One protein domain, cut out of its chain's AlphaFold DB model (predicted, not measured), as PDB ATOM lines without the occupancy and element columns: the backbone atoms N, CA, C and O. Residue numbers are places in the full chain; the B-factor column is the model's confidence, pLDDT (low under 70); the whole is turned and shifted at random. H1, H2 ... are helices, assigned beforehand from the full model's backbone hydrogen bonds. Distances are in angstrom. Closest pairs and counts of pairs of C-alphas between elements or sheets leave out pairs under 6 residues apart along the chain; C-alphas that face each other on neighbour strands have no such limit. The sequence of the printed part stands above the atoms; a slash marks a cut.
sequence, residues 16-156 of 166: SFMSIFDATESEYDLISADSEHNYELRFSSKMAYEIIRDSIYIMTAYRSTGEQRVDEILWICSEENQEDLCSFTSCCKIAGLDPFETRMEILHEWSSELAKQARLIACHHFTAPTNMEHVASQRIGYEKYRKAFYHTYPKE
ATOM      1  N   SER A  16       7.692  48.996  93.383       53.16
ATOM      2  CA  SER A  16       8.557  48.952  94.560       53.16
ATOM      3  C   SER A  16       8.695  50.346  95.170       53.16
ATOM      4  O   SER A  16       8.733  51.342  94.444       53.16
ATOM      5  N   PHE A  17       8.841  50.432  96.489       50.12
ATOM      6  CA  PHE A  17       9.121  51.681  97.198       50.12
ATOM      7  C   PHE A  17      10.234  52.525  96.559       50.12
ATOM      8  O   PHE A  17      10.072  53.732  96.406       50.12
ATOM      9  N   MET A  18      11.329  51.900  96.116       52.38
ATOM     10  CA  MET A  18      12.420  52.612  95.438       52.38
ATOM     11  C   MET A  18      11.987  53.182  94.084       52.38
ATOM     12  O   MET A  18      12.376  54.290  93.735       52.38
ATOM     13  N   SER A  19      11.123  52.472  93.355       57.94
ATOM     14  CA  SER A  19      10.532  52.978  92.111       57.94
ATOM     15  C   SER A  19       9.649  54.201  92.350       57.94
ATOM     16  O   SER A  19       9.594  55.068  91.493       57.94
ATOM     17  N   ILE A  20       8.978  54.298  93.501       57.47
ATOM     18  CA  ILE A  20       8.175  55.477  93.867       57.47
ATOM     19  C   ILE A  20       9.071  56.617  94.350       57.47
ATOM     20  O   ILE A  20       8.792  57.774  94.065       57.47
ATOM     21  N   PHE A  21      10.127  56.306  95.096       52.84
ATOM     22  CA  PHE A  21      11.009  57.306  95.685       52.84
ATOM     23  C   PHE A  21      11.875  58.024  94.638       52.84
ATOM     24  O   PHE A  21      12.041  59.239  94.722       52.84
ATOM     25  N   ASP A  22      12.371  57.290  93.636       55.47
ATOM     26  CA  ASP A  22      13.284  57.807  92.609       55.47
ATOM     27  C   ASP A  22      12.582  58.224  91.301       55.47
ATOM     28  O   ASP A  22      13.240  58.753  90.403       55.47
ATOM     29  N   ALA A  23      11.267  58.002  91.173       57.31
ATOM     30  CA  ALA A  23      10.540  58.287  89.937       57.31
ATOM     31  C   ALA A  23      10.577  59.778  89.568       57.31
ATOM     32  O   ALA A  23      10.182  60.671  90.325       57.31
ATOM     33  N   THR A  24      11.011  60.032  88.339       59.47
ATOM     34  CA  THR A  24      10.892  61.315  87.650       59.47
ATOM     35  C   THR A  24       9.454  61.566  87.199       59.47
ATOM     36  O   THR A  24       8.646  60.647  87.062       59.47
ATOM     37  N   GLU A  25       9.124  62.824  86.901       57.66
ATOM     38  CA  GLU A  25       7.793  63.208  86.410       57.66
ATOM     39  C   GLU A  25       7.367  62.407  85.161       57.66
ATOM     40  O   GLU A  25       6.229  61.952  85.073       57.66
ATOM     41  N   SER A  26       8.307  62.142  84.247       56.59
ATOM     42  CA  SER A  26       8.094  61.300  83.062       56.59
ATOM     43  C   SER A  26       7.860  59.823  83.381       56.59
ATOM     44  O   SER A  26       7.146  59.144  82.646       56.59
ATOM     45  N   GLU A  27       8.454  59.307  84.459       60.38
ATOM     46  CA  GLU A  27       8.234  57.926  84.894       60.38
ATOM     47  C   GLU A  27       6.850  57.777  85.534       60.38
ATOM     48  O   GLU A  27       6.156  56.811  85.229       60.38
ATOM     49  N   TYR A  28       6.382  58.766  86.304       57.31
ATOM     50  CA  TYR A  28       4.997  58.788  86.798       57.31
ATOM     51  C   TYR A  28       3.964  58.865  85.675       57.31
ATOM     52  O   TYR A  28       2.923  58.206  85.751       57.31
ATOM     53  N   ASP A  29       4.238  59.636  84.623       58.09
ATOM     54  CA  ASP A  29       3.354  59.718  83.460       58.09
ATOM     55  C   ASP A  29       3.268  58.364  82.734       58.09
ATOM     56  O   ASP A  29       2.183  57.966  82.324       58.09
ATOM     57  N   LEU A  30       4.369  57.608  82.641       60.50
ATOM     58  CA  LEU A  30       4.377  56.250  82.077       60.50
ATOM     59  C   LEU A  30       3.644  55.236  82.968       60.50
ATOM     60  O   LEU A  30       2.854  54.443  82.463       60.50
ATOM     61  N   ILE A  31       3.858  55.298  84.285       59.38
ATOM     62  CA  ILE A  31       3.191  54.446  85.285       59.38
ATOM     63  C   ILE A  31       1.673  54.658  85.265       59.38
ATOM     64  O   ILE A  31       0.896  53.707  85.313       59.38
ATOM     65  N   SER A  32       1.237  55.916  85.201       55.16
ATOM     66  CA  SER A  32      -0.185  56.272  85.204       55.16
ATOM     67  C   SER A  32      -0.842  56.096  83.829       55.16
ATOM     68  O   SER A  32      -2.059  55.896  83.755       55.16
ATOM     69  N   ALA A  33      -0.068  56.123  82.737       54.12
ATOM     70  CA  ALA A  33      -0.565  55.930  81.375       54.12
ATOM     71  C   ALA A  33      -0.986  54.490  81.051       54.12
ATOM     72  O   ALA A  33      -1.840  54.327  80.181       54.12
ATOM     73  N   ASP A  34      -0.450  53.479  81.745       51.62
ATOM     74  CA  ASP A  34      -0.776  52.059  81.503       51.62
ATOM     75  C   ASP A  34      -2.185  51.668  82.000       51.62
ATOM     76  O   ASP A  34      -2.685  50.566  81.778       51.62
ATOM     77  N   SER A  35      -2.877  52.602  82.658       52.06
ATOM     78  CA  SER A  35      -4.268  52.452  83.063       52.06
ATOM     79  C   SER A  35      -5.198  53.055  81.996       52.06
ATOM     80  O   SER A  35      -5.087  54.236  81.666       52.06
ATOM     81  N   GLU A  36      -6.158  52.277  81.470       51.09
ATOM     82  CA  GLU A  36      -7.254  52.731  80.575       51.09
ATOM     83  C   GLU A  36      -8.242  53.692  81.291       51.09
ATOM     84  O   GLU A  36      -9.461  53.575  81.194       51.09
ATOM     85  N   HIS A  37      -7.738  54.615  82.104       53.38
ATOM     86  CA  HIS A  37      -8.520  55.484  82.968       53.38
ATOM     87  C   HIS A  37      -8.648  56.887  82.357       53.38
ATOM     88  O   HIS A  37      -7.728  57.417  81.721       53.38
ATOM     89  N   ASN A  38      -9.804  57.528  82.577       57.56
ATOM     90  CA  ASN A  38     -10.025  58.933  82.221       57.56
ATOM     91  C   ASN A  38      -8.904  59.818  82.801       57.56
ATOM     92  O   ASN A  38      -8.369  59.534  83.871       57.56
ATOM     93  N   TYR A  39      -8.552  60.903  82.100       61.12
ATOM     94  CA  TYR A  39      -7.466  61.829  82.477       61.12
ATOM     95  C   TYR A  39      -7.490  62.236  83.963       61.12
ATOM     96  O   TYR A  39      -6.449  62.261  84.611       61.12
ATOM     97  N   GLU A  40      -8.680  62.472  84.518       59.75
ATOM     98  CA  GLU A  40      -8.884  62.844  85.925       59.75
ATOM     99  C   GLU A  40      -8.372  61.783  86.912       59.75
ATOM    100  O   GLU A  40      -7.704  62.120  87.884       59.75
ATOM    101  N   LEU A  41      -8.606  60.496  86.637       64.50
ATOM    102  CA  LEU A  41      -8.136  59.389  87.479       64.50
ATOM    103  C   LEU A  41      -6.611  59.236  87.417       64.50
ATOM    104  O   LEU A  41      -5.982  58.967  88.439       64.50
ATOM    105  N   ARG A  42      -6.007  59.466  86.243       63.22
ATOM    106  CA  ARG A  42      -4.542  59.466  86.079       63.22
ATOM    107  C   ARG A  42      -3.893  60.611  86.852       63.22
ATOM    108  O   ARG A  42      -2.921  60.392  87.567       63.22
ATOM    109  N   PHE A  43      -4.482  61.804  86.780       70.88
ATOM    110  CA  PHE A  43      -4.035  62.961  87.553       70.88
ATOM    111  C   PHE A  43      -4.148  62.721  89.067       70.88
ATOM    112  O   PHE A  43      -3.194  62.970  89.800       70.88
ATOM    113  N   SER A  44      -5.272  62.174  89.545       76.00
ATOM    114  CA  SER A  44      -5.437  61.829  90.964       76.00
ATOM    115  C   SER A  44      -4.440  60.767  91.437       76.00
ATOM    116  O   SER A  44      -3.919  60.887  92.543       76.00
ATOM    117  N   SER A  45      -4.144  59.760  90.608       76.06
ATOM    118  CA  SER A  45      -3.137  58.732  90.903       76.06
ATOM    119  C   SER A  45      -1.735  59.333  91.032       76.06
ATOM    120  O   SER A  45      -1.080  59.128  92.054       76.06
ATOM    121  N   LYS A  46      -1.309  60.164  90.067       80.12
ATOM    122  CA  LYS A  46      -0.024  60.884  90.120       80.12
ATOM    123  C   LYS A  46       0.095  61.746  91.378       80.12
ATOM    124  O   LYS A  46       1.071  61.625  92.108       80.12
ATOM    125  N   MET A  47      -0.930  62.542  91.681       84.06
ATOM    126  CA  MET A  47      -0.942  63.390  92.875       84.06
ATOM    127  C   MET A  47      -0.846  62.565  94.167       84.06
ATOM    128  O   MET A  47      -0.139  62.943  95.097       84.06
ATOM    129  N   ALA A  48      -1.516  61.411  94.231       85.44
ATOM    130  CA  ALA A  48      -1.430  60.525  95.387       85.44
ATOM    131  C   ALA A  48      -0.024  59.927  95.568       85.44
ATOM    132  O   ALA A  48       0.460  59.849  96.698       85.44
ATOM    133  N   TYR A  49       0.649  59.556  94.475       81.19
ATOM    134  CA  TYR A  49       2.051  59.137  94.512       81.19
ATOM    135  C   TYR A  49       2.981  60.250  95.003       81.19
ATOM    136  O   TYR A  49       3.836  59.993  95.851       81.19
ATOM    137  N   GLU A  50       2.807  61.473  94.501       84.44
ATOM    138  CA  GLU A  50       3.618  62.631  94.891       84.44
ATOM    139  C   GLU A  50       3.462  62.954  96.377       84.44
ATOM    140  O   GLU A  50       4.468  63.114  97.061       84.44
ATOM    141  N   ILE A  51       2.233  62.942  96.906       88.19
ATOM    142  CA  ILE A  51       1.975  63.141  98.341       88.19
ATOM    143  C   ILE A  51       2.710  62.082  99.171       88.19
ATOM    144  O   ILE A  51       3.420  62.419 100.117       88.19
ATOM    145  N   ILE A  52       2.589  60.799  98.805       87.31
ATOM    146  CA  ILE A  52       3.265  59.707  99.520       87.31
ATOM    147  C   ILE A  52       4.787  59.901  99.485       87.31
ATOM    148  O   ILE A  52       5.441  59.808 100.526       87.31
ATOM    149  N   ARG A  53       5.356  60.195  98.308       86.75
ATOM    150  CA  ARG A  53       6.794  60.440  98.131       86.75
ATOM    151  C   ARG A  53       7.268  61.624  98.973       86.75
ATOM    152  O   ARG A  53       8.284  61.511  99.659       86.75
ATOM    153  N   ASP A  54       6.551  62.739  98.931       88.06
ATOM    154  CA  ASP A  54       6.933  63.969  99.620       88.06
ATOM    155  C   ASP A  54       6.890  63.777 101.143       88.06
ATOM    156  O   ASP A  54       7.840  64.161 101.830       88.06
ATOM    157  N   SER A  55       5.887  63.063 101.668       88.94
ATOM    158  CA  SER A  55       5.848  62.648 103.076       88.94
ATOM    159  C   SER A  55       7.066  61.802 103.460       88.94
ATOM    160  O   SER A  55       7.739  62.092 104.453       88.94
ATOM    161  N   ILE A  56       7.428  60.797 102.653       87.56
ATOM    162  CA  ILE A  56       8.625  59.968 102.887       87.56
ATOM    163  C   ILE A  56       9.901  60.823 102.866       87.56
ATOM    164  O   ILE A  56      10.800  60.645 103.699       87.56
ATOM    165  N   TYR A  57       9.996  61.777 101.939       85.19
ATOM    166  CA  TYR A  57      11.124  62.697 101.870       85.19
ATOM    167  C   TYR A  57      11.200  63.560 103.132       85.19
ATOM    168  O   TYR A  57      12.261  63.651 103.746       85.19
ATOM    169  N   ILE A  58      10.083  64.122 103.598       87.06
ATOM    170  CA  ILE A  58      10.041  64.921 104.829       87.06
ATOM    171  C   ILE A  58      10.466  64.078 106.037       87.06
ATOM    172  O   ILE A  58      11.279  64.543 106.841       87.06
ATOM    173  N   MET A  59      10.014  62.828 106.150       85.31
ATOM    174  CA  MET A  59      10.410  61.927 107.241       85.31
ATOM    175  C   MET A  59      11.917  61.641 107.283       85.31
ATOM    176  O   MET A  59      12.481  61.449 108.364       85.31
ATOM    177  N   THR A  60      12.565  61.575 106.119       77.31
ATOM    178  CA  THR A  60      13.954  61.108 105.972       77.31
ATOM    179  C   THR A  60      14.964  62.245 105.785       77.31
ATOM    180  O   THR A  60      16.161  62.065 106.055       77.31
ATOM    181  N   ALA A  61      14.503  63.428 105.372       76.88
ATOM    182  CA  ALA A  61      15.339  64.577 105.071       76.88
ATOM    183  C   ALA A  61      15.920  65.228 106.332       76.88
ATOM    184  O   ALA A  61      15.261  65.442 107.353       76.88
ATOM    185  N   TYR A  62      17.195  65.616 106.222       68.62
ATOM    186  CA  TYR A  62      17.929  66.302 107.286       68.62
ATOM    187  C   TYR A  62      17.252  67.594 107.743       68.62
ATOM    188  O   TYR A  62      17.202  67.879 108.936       68.62
ATOM    189  N   ARG A  63      16.774  68.380 106.772       74.62
ATOM    190  CA  ARG A  63      16.280  69.743 106.987       74.62
ATOM    191  C   ARG A  63      14.899  69.783 107.634       74.62
ATOM    192  O   ARG A  63      14.525  70.834 108.140       74.62
ATOM    193  N   SER A  64      14.173  68.666 107.636       79.31
ATOM    194  CA  SER A  64      12.869  68.576 108.282       79.31
ATOM    195  C   SER A  64      13.022  68.668 109.792       79.31
ATOM    196  O   SER A  64      13.887  68.001 110.378       79.31
ATOM    197  N   THR A  65      12.172  69.471 110.426       79.94
ATOM    198  CA  THR A  65      12.137  69.596 111.882       79.94
ATOM    199  C   THR A  65      11.668  68.289 112.525       79.94
ATOM    200  O   THR A  65      11.073  67.416 111.890       79.94
ATOM    201  N   GLY A  66      11.945  68.132 113.822       76.19
ATOM    202  CA  GLY A  66      11.480  66.964 114.570       76.19
ATOM    203  C   GLY A  66       9.953  66.843 114.625       76.19
ATOM    204  O   GLY A  66       9.468  65.718 114.716       76.19
ATOM    205  N   GLU A  67       9.238  67.970 114.564       83.12
ATOM    206  CA  GLU A  67       7.772  68.058 114.523       83.12
ATOM    207  C   GLU A  67       7.245  67.623 113.157       83.12
ATOM    208  O   GLU A  67       6.513  66.644 113.099       83.12
ATOM    209  N   GLN A  68       7.757  68.207 112.065       85.12
ATOM    210  CA  GLN A  68       7.378  67.830 110.696       85.12
ATOM    211  C   GLN A  68       7.489  66.320 110.471       85.12
ATOM    212  O   GLN A  68       6.577  65.687 109.962       85.12
ATOM    213  N   ARG A  69       8.584  65.698 110.920       85.31
ATOM    214  CA  ARG A  69       8.734  64.240 110.788       85.31
ATOM    215  C   ARG A  69       7.708  63.454 111.592       85.31
ATOM    216  O   ARG A  69       7.320  62.373 111.165       85.31
ATOM    217  N   VAL A  70       7.355  63.921 112.789       85.19
ATOM    218  CA  VAL A  70       6.347  63.250 113.619       85.19
ATOM    219  C   VAL A  70       4.987  63.343 112.950       85.19
ATOM    220  O   VAL A  70       4.312  62.322 112.880       85.19
ATOM    221  N   ASP A  71       4.637  64.507 112.414       87.19
ATOM    222  CA  ASP A  71       3.363  64.727 111.733       87.19
ATOM    223  C   ASP A  71       3.221  63.798 110.518       87.19
ATOM    224  O   ASP A  71       2.229  63.080 110.414       87.19
ATOM    225  N   GLU A  72       4.260  63.671 109.684       90.19
ATOM    226  CA  GLU A  72       4.247  62.727 108.554       90.19
ATOM    227  C   GLU A  72       4.169  61.257 108.997       90.19
ATOM    228  O   GLU A  72       3.452  60.450 108.404       90.19
ATOM    229  N   ILE A  73       4.887  60.881 110.065       89.00
ATOM    230  CA  ILE A  73       4.816  59.523 110.633       89.00
ATOM    231  C   ILE A  73       3.394  59.218 111.113       89.00
ATOM    232  O   ILE A  73       2.896  58.111 110.886       89.00
ATOM    233  N   LEU A  74       2.759  60.177 111.795       87.88
ATOM    234  CA  LEU A  74       1.392  60.050 112.284       87.88
ATOM    235  C   LEU A  74       0.410  59.945 111.120       87.88
ATOM    236  O   LEU A  74      -0.437  59.057 111.149       87.88
ATOM    237  N   TRP A  75       0.566  60.769 110.084       91.00
ATOM    238  CA  TRP A  75      -0.261  60.697 108.883       91.00
ATOM    239  C   TRP A  75      -0.144  59.335 108.186       91.00
ATOM    240  O   TRP A  75      -1.162  58.685 107.954       91.00
ATOM    241  N   ILE A  76       1.077  58.833 107.949       90.69
ATOM    242  CA  ILE A  76       1.292  57.514 107.325       90.69
ATOM    243  C   ILE A  76       0.661  56.396 108.149       90.69
ATOM    244  O   ILE A  76       0.091  55.459 107.593       90.69
ATOM    245  N   CYS A  77       0.753  56.462 109.476       87.06
ATOM    246  CA  CYS A  77       0.196  55.433 110.353       87.06
ATOM    247  C   CYS A  77      -1.300  55.631 110.660       87.06
ATOM    248  O   CYS A  77      -1.876  54.782 111.342       87.06
ATOM    249  N   SER A  78      -1.916  56.707 110.162       82.38
ATOM    250  CA  SER A  78      -3.331  57.019 110.347       82.38
ATOM    251  C   SER A  78      -4.188  56.487 109.196       82.38
ATOM    252  O   SER A  78      -3.761  56.380 108.045       82.38
ATOM    253  N   GLU A  79      -5.432  56.156 109.528       81.12
ATOM    254  CA  GLU A  79      -6.492  55.808 108.575       81.12
ATOM    255  C   GLU A  79      -7.477  56.973 108.371       81.12
ATOM    256  O   GLU A  79      -8.355  56.906 107.508       81.12
ATOM    257  N   GLU A  80      -7.330  58.046 109.149       80.12
ATOM    258  CA  GLU A  80      -8.221  59.202 109.151       80.12
ATOM    259  C   GLU A  80      -7.806  60.225 108.094       80.12
ATOM    260  O   GLU A  80      -6.617  60.477 107.871       80.12
ATOM    261  N   ASN A  81      -8.802  60.823 107.437       74.62
ATOM    262  CA  ASN A  81      -8.568  61.978 106.578       74.62
ATOM    263  C   ASN A  81      -8.096  63.150 107.443       74.62
ATOM    264  O   ASN A  81      -8.618  63.359 108.538       74.62
ATOM    265  N   GLN A  82      -7.125  63.904 106.942       69.69
ATOM    266  CA  GLN A  82      -6.730  65.177 107.536       69.69
ATOM    267  C   GLN A  82      -7.593  66.296 106.944       69.69
ATOM    268  O   GLN A  82      -8.286  66.086 105.949       69.69
ATOM    269  N   GLU A  83      -7.550  67.482 107.549       66.38
ATOM    270  CA  GLU A  83      -8.355  68.637 107.122       66.38
ATOM    271  C   GLU A  83      -8.122  68.992 105.638       66.38
ATOM    272  O   GLU A  83      -9.085  69.240 104.915       66.38
ATOM    273  N   ASP A  84      -6.874  68.868 105.168       66.06
ATOM    274  CA  ASP A  84      -6.458  69.229 103.803       66.06
ATOM    275  C   ASP A  84      -5.977  68.044 102.939       66.06
ATOM    276  O   ASP A  84      -5.641  68.220 101.768       66.06
ATOM    277  N   LEU A  85      -5.915  66.826 103.492       69.88
ATOM    278  CA  LEU A  85      -5.294  65.666 102.838       69.88
ATOM    279  C   LEU A  85      -6.124  64.389 102.995       69.88
ATOM    280  O   LEU A  85      -6.664  64.092 104.065       69.88
ATOM    281  N   CYS A  86      -6.157  63.578 101.932       77.56
ATOM    282  CA  CYS A  86      -6.654  62.207 102.021       77.56
ATOM    283  C   CYS A  86      -5.866  61.417 103.075       77.56
ATOM    284  O   CYS A  86      -4.680  61.662 103.302       77.56
ATOM    285  N   SER A  87      -6.517  60.452 103.730       88.56
ATOM    286  CA  SER A  87      -5.785  59.513 104.580       88.56
ATOM    287  C   SER A  87      -4.734  58.769 103.760       88.56
ATOM    288  O   SER A  87      -4.952  58.497 102.575       88.56
ATOM    289  N   PHE A  88      -3.626  58.372 104.387       90.44
ATOM    290  CA  PHE A  88      -2.570  57.618 103.707       90.44
ATOM    291  C   PHE A  88      -3.119  56.390 102.964       90.44
ATOM    292  O   PHE A  88      -2.765  56.135 101.814       90.44
ATOM    293  N   THR A  89      -4.054  55.667 103.583       89.25
ATOM    294  CA  THR A  89      -4.744  54.528 102.962       89.25
ATOM    295  C   THR A  89      -5.523  54.914 101.712       89.25
ATOM    296  O   THR A  89      -5.531  54.158 100.739       89.25
ATOM    297  N   SER A  90      -6.191  56.065 101.716       88.44
ATOM    298  CA  SER A  90      -6.920  56.553 100.547       88.44
ATOM    299  C   SER A  90      -5.954  56.933  99.432       88.44
ATOM    300  O   SER A  90      -6.158  56.515  98.295       88.44
ATOM    301  N   CYS A  91      -4.871  57.637  99.760       88.12
ATOM    302  CA  CYS A  91      -3.868  58.009  98.774       88.12
ATOM    303  C   CYS A  91      -3.170  56.751  98.197       88.12
ATOM    304  O   CYS A  91      -3.045  56.630  96.983       88.12
ATOM    305  N   CYS A  92      -2.858  55.734  99.013       87.38
ATOM    306  CA  CYS A  92      -2.354  54.442  98.525       87.38
ATOM    307  C   CYS A  92      -3.330  53.771  97.552       87.38
ATOM    308  O   CYS A  92      -2.939  53.378  96.459       87.38
ATOM    309  N   LYS A  93      -4.618  53.688  97.903       86.00
ATOM    310  CA  LYS A  93      -5.634  53.080  97.029       86.00
ATOM    311  C   LYS A  93      -5.786  53.826  95.703       86.00
ATOM    312  O   LYS A  93      -5.908  53.178  94.669       86.00
ATOM    313  N   ILE A  94      -5.763  55.160  95.726       84.88
ATOM    314  CA  ILE A  94      -5.826  56.007  94.521       84.88
ATOM    315  C   ILE A  94      -4.584  55.794  93.639       84.88
ATOM    316  O   ILE A  94      -4.695  55.732  92.417       84.88
ATOM    317  N   ALA A  95      -3.417  55.617  94.258       81.44
ATOM    318  CA  ALA A  95      -2.166  55.289  93.581       81.44
ATOM    319  C   ALA A  95      -2.100  53.829  93.074       81.44
ATOM    320  O   ALA A  95      -1.196  53.478  92.321       81.44
ATOM    321  N   GLY A  96      -3.045  52.958  93.444       79.75
ATOM    322  CA  GLY A  96      -2.993  51.529  93.107       79.75
ATOM    323  C   GLY A  96      -2.025  50.717  93.980       79.75
ATOM    324  O   GLY A  96      -1.589  49.639  93.584       79.75
ATOM    325  N   LEU A  97      -1.697  51.227  95.166       83.50
ATOM    326  CA  LEU A  97      -0.811  50.611  96.150       83.50
ATOM    327  C   LEU A  97      -1.595  49.905  97.260       83.50
ATOM    328  O   LEU A  97      -2.696  50.320  97.635       83.50
ATOM    329  N   ASP A  98      -0.986  48.872  97.846       89.00
ATOM    330  CA  ASP A  98      -1.471  48.291  99.096       89.00
ATOM    331  C   ASP A  98      -0.918  49.085 100.300       89.00
ATOM    332  O   ASP A  98       0.295  49.096 100.516       89.00
ATOM    333  N   PRO A  99      -1.775  49.718 101.126       89.69
ATOM    334  CA  PRO A  99      -1.318  50.569 102.225       89.69
ATOM    335  C   PRO A  99      -0.477  49.845 103.282       89.69
ATOM    336  O   PRO A  99       0.346  50.463 103.956       89.69
ATOM    337  N   PHE A 100      -0.715  48.552 103.506       90.44
ATOM    338  CA  PHE A 100       0.039  47.779 104.490       90.44
ATOM    339  C   PHE A 100       1.424  47.425 103.948       90.44
ATOM    340  O   PHE A 100       2.420  47.626 104.644       90.44
ATOM    341  N   GLU A 101       1.492  46.960 102.702       89.81
ATOM    342  CA  GLU A 101       2.752  46.666 102.024       89.81
ATOM    343  C   GLU A 101       3.607  47.925 101.875       89.81
ATOM    344  O   GLU A 101       4.779  47.886 102.231       89.81
ATOM    345  N   THR A 102       3.032  49.069 101.492       89.38
ATOM    346  CA  THR A 102       3.786  50.330 101.388       89.38
ATOM    347  C   THR A 102       4.407  50.739 102.726       89.38
ATOM    348  O   THR A 102       5.584  51.088 102.783       89.38
ATOM    349  N   ARG A 103       3.662  50.643 103.838       91.38
ATOM    350  CA  ARG A 103       4.211  50.918 105.182       91.38
ATOM    351  C   ARG A 103       5.327  49.943 105.561       91.38
ATOM    352  O   ARG A 103       6.326  50.324 106.172       91.38
ATOM    353  N   MET A 104       5.166  48.674 105.206       90.62
ATOM    354  CA  MET A 104       6.176  47.655 105.469       90.62
ATOM    355  C   MET A 104       7.447  47.880 104.643       90.62
ATOM    356  O   MET A 104       8.551  47.737 105.171       90.62
ATOM    357  N   GLU A 105       7.308  48.274 103.379       89.38
ATOM    358  CA  GLU A 105       8.433  48.627 102.516       89.38
ATOM    359  C   GLU A 105       9.191  49.845 103.062       89.38
ATOM    360  O   GLU A 105      10.409  49.752 103.218       89.38
ATOM    361  N   ILE A 106       8.497  50.911 103.496       90.19
ATOM    362  CA  ILE A 106       9.123  52.062 104.184       90.19
ATOM    363  C   ILE A 106       9.977  51.584 105.368       90.19
ATOM    364  O   ILE A 106      11.131  51.994 105.526       90.19
ATOM    365  N   LEU A 107       9.430  50.701 106.213       91.56
ATOM    366  CA  LEU A 107      10.139  50.185 107.386       91.56
ATOM    367  C   LEU A 107      11.417  49.425 106.999       91.56
ATOM    368  O   LEU A 107      12.454  49.581 107.650       91.56
ATOM    369  N   HIS A 108      11.343  48.566 105.984       89.12
ATOM    370  CA  HIS A 108      12.460  47.715 105.585       89.12
ATOM    371  C   HIS A 108      13.545  48.475 104.827       89.12
ATOM    372  O   HIS A 108      14.725  48.297 105.144       89.12
ATOM    373  N   GLU A 109      13.168  49.341 103.892       87.56
ATOM    374  CA  GLU A 109      14.112  50.131 103.101       87.56
ATOM    375  C   GLU A 109      14.866  51.128 103.980       87.56
ATOM    376  O   GLU A 109      16.100  51.171 103.965       87.56
ATOM    377  N   TRP A 110      14.165  51.824 104.881       89.50
ATOM    378  CA  TRP A 110      14.823  52.730 105.823       89.50
ATOM    379  C   TRP A 110      15.783  51.976 106.761       89.50
ATOM    380  O   TRP A 110      16.903  52.425 107.014       89.50
ATOM    381  N   SER A 111      15.399  50.784 107.230       91.44
ATOM    382  CA  SER A 111      16.288  49.925 108.024       91.44
ATOM    383  C   SER A 111      17.550  49.518 107.251       91.44
ATOM    384  O   SER A 111      18.658  49.555 107.796       91.44
ATOM    385  N   SER A 112      17.389  49.151 105.975       88.12
ATOM    386  CA  SER A 112      18.477  48.753 105.077       88.12
ATOM    387  C   SER A 112      19.472  49.894 104.856       88.12
ATOM    388  O   SER A 112      20.683  49.701 105.013       88.12
ATOM    389  N   GLU A 113      18.974  51.102 104.591       88.50
ATOM    390  CA  GLU A 113      19.817  52.275 104.368       88.50
ATOM    391  C   GLU A 113      20.595  52.659 105.636       88.50
ATOM    392  O   GLU A 113      21.809  52.874 105.586       88.50
ATOM    393  N   LEU A 114      19.960  52.620 106.813       90.31
ATOM    394  CA  LEU A 114      20.659  52.849 108.085       90.31
ATOM    395  C   LEU A 114      21.749  51.799 108.358       90.31
ATOM    396  O   LEU A 114      22.808  52.133 108.903       90.31
ATOM    397  N   ALA A 115      21.521  50.537 107.980       91.12
ATOM    398  CA  ALA A 115      22.520  49.478 108.104       91.12
ATOM    399  C   ALA A 115      23.709  49.699 107.155       91.12
ATOM    400  O   ALA A 115      24.866  49.546 107.559       91.12
ATOM    401  N   LYS A 116      23.444  50.122 105.913       90.38
ATOM    402  CA  LYS A 116      24.472  50.493 104.934       90.38
ATOM    403  C   LYS A 116      25.309  51.672 105.428       90.38
ATOM    404  O   LYS A 116      26.535  51.572 105.443       90.38
ATOM    405  N   GLN A 117      24.671  52.738 105.913       89.50
ATOM    406  CA  GLN A 117      25.362  53.880 106.516       89.50
ATOM    407  C   GLN A 117      26.238  53.452 107.700       89.50
ATOM    408  O   GLN A 117      27.405  53.835 107.770       89.50
ATOM    409  N   ALA A 118      25.712  52.618 108.607       91.69
ATOM    410  CA  ALA A 118      26.466  52.108 109.753       91.69
ATOM    411  C   ALA A 118      27.726  51.344 109.319       91.69
ATOM    412  O   ALA A 118      28.802  51.574 109.867       91.69
ATOM    413  N   ARG A 119      27.601  50.473 108.308       95.06
ATOM    414  CA  ARG A 119      28.731  49.730 107.738       95.06
ATOM    415  C   ARG A 119      29.784  50.673 107.157       95.06
ATOM    416  O   ARG A 119      30.959  50.492 107.453       95.06
ATOM    417  N   LEU A 120      29.373  51.656 106.353       91.25
ATOM    418  CA  LEU A 120      30.288  52.612 105.718       91.25
ATOM    419  C   LEU A 120      31.052  53.451 106.752       91.25
ATOM    420  O   LEU A 120      32.257  53.646 106.604       91.25
ATOM    421  N   ILE A 121      30.369  53.898 107.810       90.81
ATOM    422  CA  ILE A 121      30.984  54.627 108.929       90.81
ATOM    423  C   ILE A 121      32.005  53.739 109.646       90.81
ATOM    424  O   ILE A 121      33.132  54.169 109.877       90.81
ATOM    425  N   ALA A 122      31.632  52.496 109.962       94.31
ATOM    426  CA  ALA A 122      32.484  51.571 110.708       94.31
ATOM    427  C   ALA A 122      33.772  51.193 109.961       94.31
ATOM    428  O   ALA A 122      34.806  51.002 110.593       94.31
ATOM    429  N   CYS A 123      33.732  51.091 108.629       95.00
ATOM    430  CA  CYS A 123      34.922  50.810 107.824       95.00
ATOM    431  C   CYS A 123      35.648  52.065 107.317       95.00
ATOM    432  O   CYS A 123      36.549  51.933 106.492       95.00
ATOM    433  N   HIS A 124      35.266  53.260 107.785       91.19
ATOM    434  CA  HIS A 124      35.824  54.540 107.333       91.19
ATOM    435  C   HIS A 124      35.852  54.673 105.800       91.19
ATOM    436  O   HIS A 124      36.814  55.177 105.219       91.19
ATOM    437  N   HIS A 125      34.805  54.184 105.126       93.88
ATOM    438  CA  HIS A 125      34.727  54.248 103.671       93.88
ATOM    439  C   HIS A 125      34.692  55.707 103.204       93.88
ATOM    440  O   HIS A 125      34.055  56.549 103.832       93.88
ATOM    441  N   PHE A 126      35.304  56.018 102.062       90.31
ATOM    442  CA  PHE A 126      35.350  57.394 101.547       90.31
ATOM    443  C   PHE A 126      33.966  57.958 101.174       90.31
ATOM    444  O   PHE A 126      33.791  59.168 101.108       90.31
ATOM    445  N   THR A 127      32.975  57.086 100.953       87.31
ATOM    446  CA  THR A 127      31.563  57.465 100.748       87.31
ATOM    447  C   THR A 127      30.734  57.422 102.033       87.31
ATOM    448  O   THR A 127      29.504  57.422 101.962       87.31
ATOM    449  N   ALA A 128      31.360  57.284 103.204       85.25
ATOM    450  CA  ALA A 128      30.634  57.335 104.464       85.25
ATOM    451  C   ALA A 128      29.977  58.717 104.640       85.25
ATOM    452  O   ALA A 128      30.565  59.729 104.247       85.25
ATOM    453  N   PRO A 129      28.775  58.783 105.241       84.62
ATOM    454  CA  PRO A 129      28.159  60.056 105.584       84.62
ATOM    455  C   PRO A 129      29.102  60.895 106.452       84.62
ATOM    456  O   PRO A 129      29.598  60.424 107.474       84.62
ATOM    457  N   THR A 130      29.328  62.145 106.059       84.31
ATOM    458  CA  THR A 130      30.195  63.080 106.792       84.31
ATOM    459  C   THR A 130      29.424  63.903 107.822       84.31
ATOM    460  O   THR A 130      29.989  64.334 108.825       84.31
ATOM    461  N   ASN A 131      28.118  64.096 107.613       86.44
ATOM    462  CA  ASN A 131      27.239  64.779 108.556       86.44
ATOM    463  C   ASN A 131      26.661  63.779 109.576       86.44
ATOM    464  O   ASN A 131      25.640  63.133 109.334       86.44
ATOM    465  N   MET A 132      27.315  63.655 110.731       86.25
ATOM    466  CA  MET A 132      26.900  62.722 111.786       86.25
ATOM    467  C   MET A 132      25.630  63.158 112.527       86.25
ATOM    468  O   MET A 132      24.880  62.301 112.999       86.25
ATOM    469  N   GLU A 133      25.342  64.463 112.589       81.06
ATOM    470  CA  GLU A 133      24.077  64.975 113.134       81.06
ATOM    471  C   GLU A 133      22.899  64.520 112.272       81.06
ATOM    472  O   GLU A 133      21.876  64.074 112.794       81.06
ATOM    473  N   HIS A 134      23.070  64.533 110.947       80.56
ATOM    474  CA  HIS A 134      22.081  64.009 110.013       80.56
ATOM    475  C   HIS A 134      21.811  62.519 110.222       80.56
ATOM    476  O   HIS A 134      20.650  62.126 110.355       80.56
ATOM    477  N   VAL A 135      22.866  61.707 110.329       85.31
ATOM    478  CA  VAL A 135      22.747  60.264 110.588       85.31
ATOM    479  C   VAL A 135      22.014  60.001 111.908       85.31
ATOM    480  O   VAL A 135      21.132  59.143 111.969       85.31
ATOM    481  N   ALA A 136      22.332  60.748 112.970       84.75
ATOM    482  CA  ALA A 136      21.630  60.633 114.249       84.75
ATOM    483  C   ALA A 136      20.141  60.993 114.109       84.75
ATOM    484  O   ALA A 136      19.271  60.277 114.606       84.75
ATOM    485  N   SER A 137      19.844  62.060 113.365       80.81
ATOM    486  CA  SER A 137      18.484  62.509 113.063       80.81
ATOM    487  C   SER A 137      17.655  61.439 112.340       80.81
ATOM    488  O   SER A 137      16.519  61.171 112.738       80.81
ATOM    489  N   GLN A 138      18.224  60.792 111.317       84.94
ATOM    490  CA  GLN A 138      17.560  59.718 110.568       84.94
ATOM    491  C   GLN A 138      17.276  58.498 111.447       84.94
ATOM    492  O   GLN A 138      16.188  57.930 111.374       84.94
ATOM    493  N   ARG A 139      18.211  58.127 112.330       88.50
ATOM    494  CA  ARG A 139      18.014  57.029 113.293       88.50
ATOM    495  C   ARG A 139      16.865  57.309 114.259       88.50
ATOM    496  O   ARG A 139      16.073  56.413 114.533       88.50
ATOM    497  N   ILE A 140      16.749  58.544 114.752       86.25
ATOM    498  CA  ILE A 140      15.632  58.951 115.620       86.25
ATOM    499  C   ILE A 140      14.302  58.861 114.862       86.25
ATOM    500  O   ILE A 140      13.333  58.332 115.406       86.25
ATOM    501  N   GLY A 141      14.255  59.352 113.618       85.75
ATOM    502  CA  GLY A 141      13.068  59.263 112.761       85.75
ATOM    503  C   GLY A 141      12.627  57.817 112.542       85.75
ATOM    504  O   GLY A 141      11.477  57.479 112.816       85.75
ATOM    505  N   TYR A 142      13.568  56.948 112.171       90.88
ATOM    506  CA  TYR A 142      13.316  55.522 111.993       90.88
ATOM    507  C   TYR A 142      12.761  54.857 113.256       90.88
ATOM    508  O   TYR A 142      11.774  54.132 113.186       90.88
ATOM    509  N   GLU A 143      13.341  55.122 114.429       91.00
ATOM    510  CA  GLU A 143      12.851  54.538 115.683       91.00
ATOM    511  C   GLU A 143      11.437  55.018 116.038       91.00
ATOM    512  O   GLU A 143      10.635  54.238 116.557       91.00
ATOM    513  N   LYS A 144      11.095  56.277 115.734       90.00
ATOM    514  CA  LYS A 144       9.721  56.779 115.886       90.00
ATOM    515  C   LYS A 144       8.765  56.076 114.922       90.00
ATOM    516  O   LYS A 144       7.734  55.576 115.370       90.00
ATOM    517  N   TYR A 145       9.130  55.976 113.644       91.81
ATOM    518  CA  TYR A 145       8.319  55.299 112.632       91.81
ATOM    519  C   TYR A 145       8.102  53.823 112.972       91.81
ATOM    520  O   TYR A 145       6.974  53.349 113.012       91.81
ATOM    521  N   ARG A 146       9.173  53.106 113.320       94.00
ATOM    522  CA  ARG A 146       9.141  51.701 113.734       94.00
ATOM    523  C   ARG A 146       8.197  51.471 114.914       94.00
ATOM    524  O   ARG A 146       7.447  50.496 114.919       94.00
ATOM    525  N   LYS A 147       8.227  52.348 115.922       91.50
ATOM    526  CA  LYS A 147       7.305  52.272 117.065       91.50
ATOM    527  C   LYS A 147       5.858  52.491 116.638       91.50
ATOM    528  O   LYS A 147       5.008  51.711 117.051       91.50
ATOM    529  N   ALA A 148       5.592  53.504 115.814       91.06
ATOM    530  CA  ALA A 148       4.254  53.775 115.292       91.06
ATOM    531  C   ALA A 148       3.733  52.594 114.454       91.06
ATOM    532  O   ALA A 148       2.659  52.072 114.729       91.06
ATOM    533  N   PHE A 149       4.550  52.075 113.535       92.75
ATOM    534  CA  PHE A 149       4.223  50.912 112.712       92.75
ATOM    535  C   PHE A 149       3.847  49.691 113.558       92.75
ATOM    536  O   PHE A 149       2.820  49.064 113.316       92.75
ATOM    537  N   TYR A 150       4.642  49.349 114.576       92.56
ATOM    538  CA  TYR A 150       4.343  48.199 115.437       92.56
ATOM    539  C   TYR A 150       3.214  48.450 116.438       92.56
ATOM    540  O   TYR A 150       2.620  47.488 116.921       92.56
ATOM    541  N   HIS A 151       2.893  49.708 116.735       90.25
ATOM    542  CA  HIS A 151       1.672  50.045 117.458       90.25
ATOM    543  C   HIS A 151       0.435  49.752 116.595       90.25
ATOM    544  O   HIS A 151      -0.500  49.112 117.073       90.25
ATOM    545  N   THR A 152       0.467  50.131 115.314       88.19
ATOM    546  CA  THR A 152      -0.608  49.860 114.344       88.19
ATOM    547  C   THR A 152      -0.698  48.372 113.975       88.19
ATOM    548  O   THR A 152      -1.790  47.813 113.875       88.19
ATOM    549  N   TYR A 153       0.443  47.690 113.827       88.62
ATOM    550  CA  TYR A 153       0.540  46.284 113.419       88.62
ATOM    551  C   TYR A 153       1.316  45.435 114.442       88.62
ATOM    552  O   TYR A 153       2.402  44.922 114.150       88.62
ATOM    553  N   PRO A 154       0.762  45.188 115.643       87.31
ATOM    554  CA  PRO A 154       1.477  44.496 116.724       87.31
ATOM    555  C   PRO A 154       1.856  43.051 116.379       87.31
ATOM    556  O   PRO A 154       2.837  42.514 116.891       87.31
ATOM    557  N   LYS A 155       1.112  42.412 115.466       88.19
ATOM    558  CA  LYS A 155       1.414  41.056 114.984       88.19
ATOM    559  C   LYS A 155       2.718  40.988 114.186       88.19
ATOM    560  O   LYS A 155       3.359  39.943 114.198       88.19
ATOM    561  N   GLU A 156       3.120  42.074 113.526       86.12
ATOM    562  CA  GLU A 156       4.385  42.140 112.785       86.12
ATOM    563  C   GLU A 156       5.586  42.178 113.736       86.12
ATOM    564  O   GLU A 156       6.588  41.519 113.479       86.12
TER     565      GLU A 156
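What this domain is: This is residues 16 to 156 of the 166 residues of an uncharacterized protein of Citrobacter braakii (UniProt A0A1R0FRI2). A long helical hairpin, H6 and H7, and a third long helix, H3, make an elongated body of mostly crossed helices, with the link of the hairpin towards one end of the long axis and the beginning of H3 at the other. H4 packs on H3 and H7, H5 packs on H3 and H6, and of the two short helices that come first in the printed part H1 packs on H6 and H2 on H3; residues 35 to 40 stick out. The printed part has 141 residues with seven named helices, H1 to H7 in chain order, and no named strand; the class is all helix. It is compact, with a radius of gyration of the C-alphas of 16.3 A, and spans 52 by 32 by 29 A.

Where its parts are: H1 is residues 17 to 21, beginning at C-alpha 17 (9.121, 51.681, 97.198), and H2 is residues 25 to 33. H3, residues 39 to 60, is 31.8 A from first to last C-alpha and begins at (-7.466, 61.829, 82.477). H4, residues 66 to 77, is 16.7 A long, and H5 is residues 88 to 95, 10.4 A. H6, residues 99 to 122, is the longest helix at 34.9 A. H7, residues 132 to 152, is 30.5 A and ends at C-alpha 152 (-0.608, 49.860, 114.344).

How they stand to each other: H3 is the hub, touching five other helices. It touches H5 at a steep tilt of 44 degrees, opposite ways, the closest C-alphas being those of Ser 45 and Ala 95, 4.5 A apart. It touches H4 with residues 55 to 60 alone, closest at Met 59 and Arg 69, whose C-alphas are 4.6 A apart. It touches H2 with residues 42 to 46 alone, the C-alphas of Ser 32 and Arg 42 being closest at 5.5 A. H1 touches H6, closest at the C-alphas of Phe 17 and Glu 105, 6.2 A. H1 and H3 only just touch, with 3 pairs of C-alphas within 8 A. H6 and H7 form a helical hairpin at a shallow tilt of 30 degrees, opposite ways, with the C-alphas of Leu 107 and Arg 146 closest at 6.6 A. H4 touches H7 at a shallow tilt of 31 degrees, the same way, closest at the C-alphas of Ile 73 and Tyr 145, 5.8 A. H5 and H6 touch about perpendicular, at 79 degrees, closest at the C-alphas of Thr 89 and Pro 99, 5.3 A. H2 and H7 are apart. In H1 to H7 every O i to N i+4 pair is within hydrogen-bond range.

The domain as a whole: The two C-alphas farthest apart are those of Asn 38 and His 124, 52.5 A. The printed part has no cut and no long link. The mean pLDDT of the printed part is 80.3; residues 16 to 42, residue 62 and residues 82 to 85 are under 70.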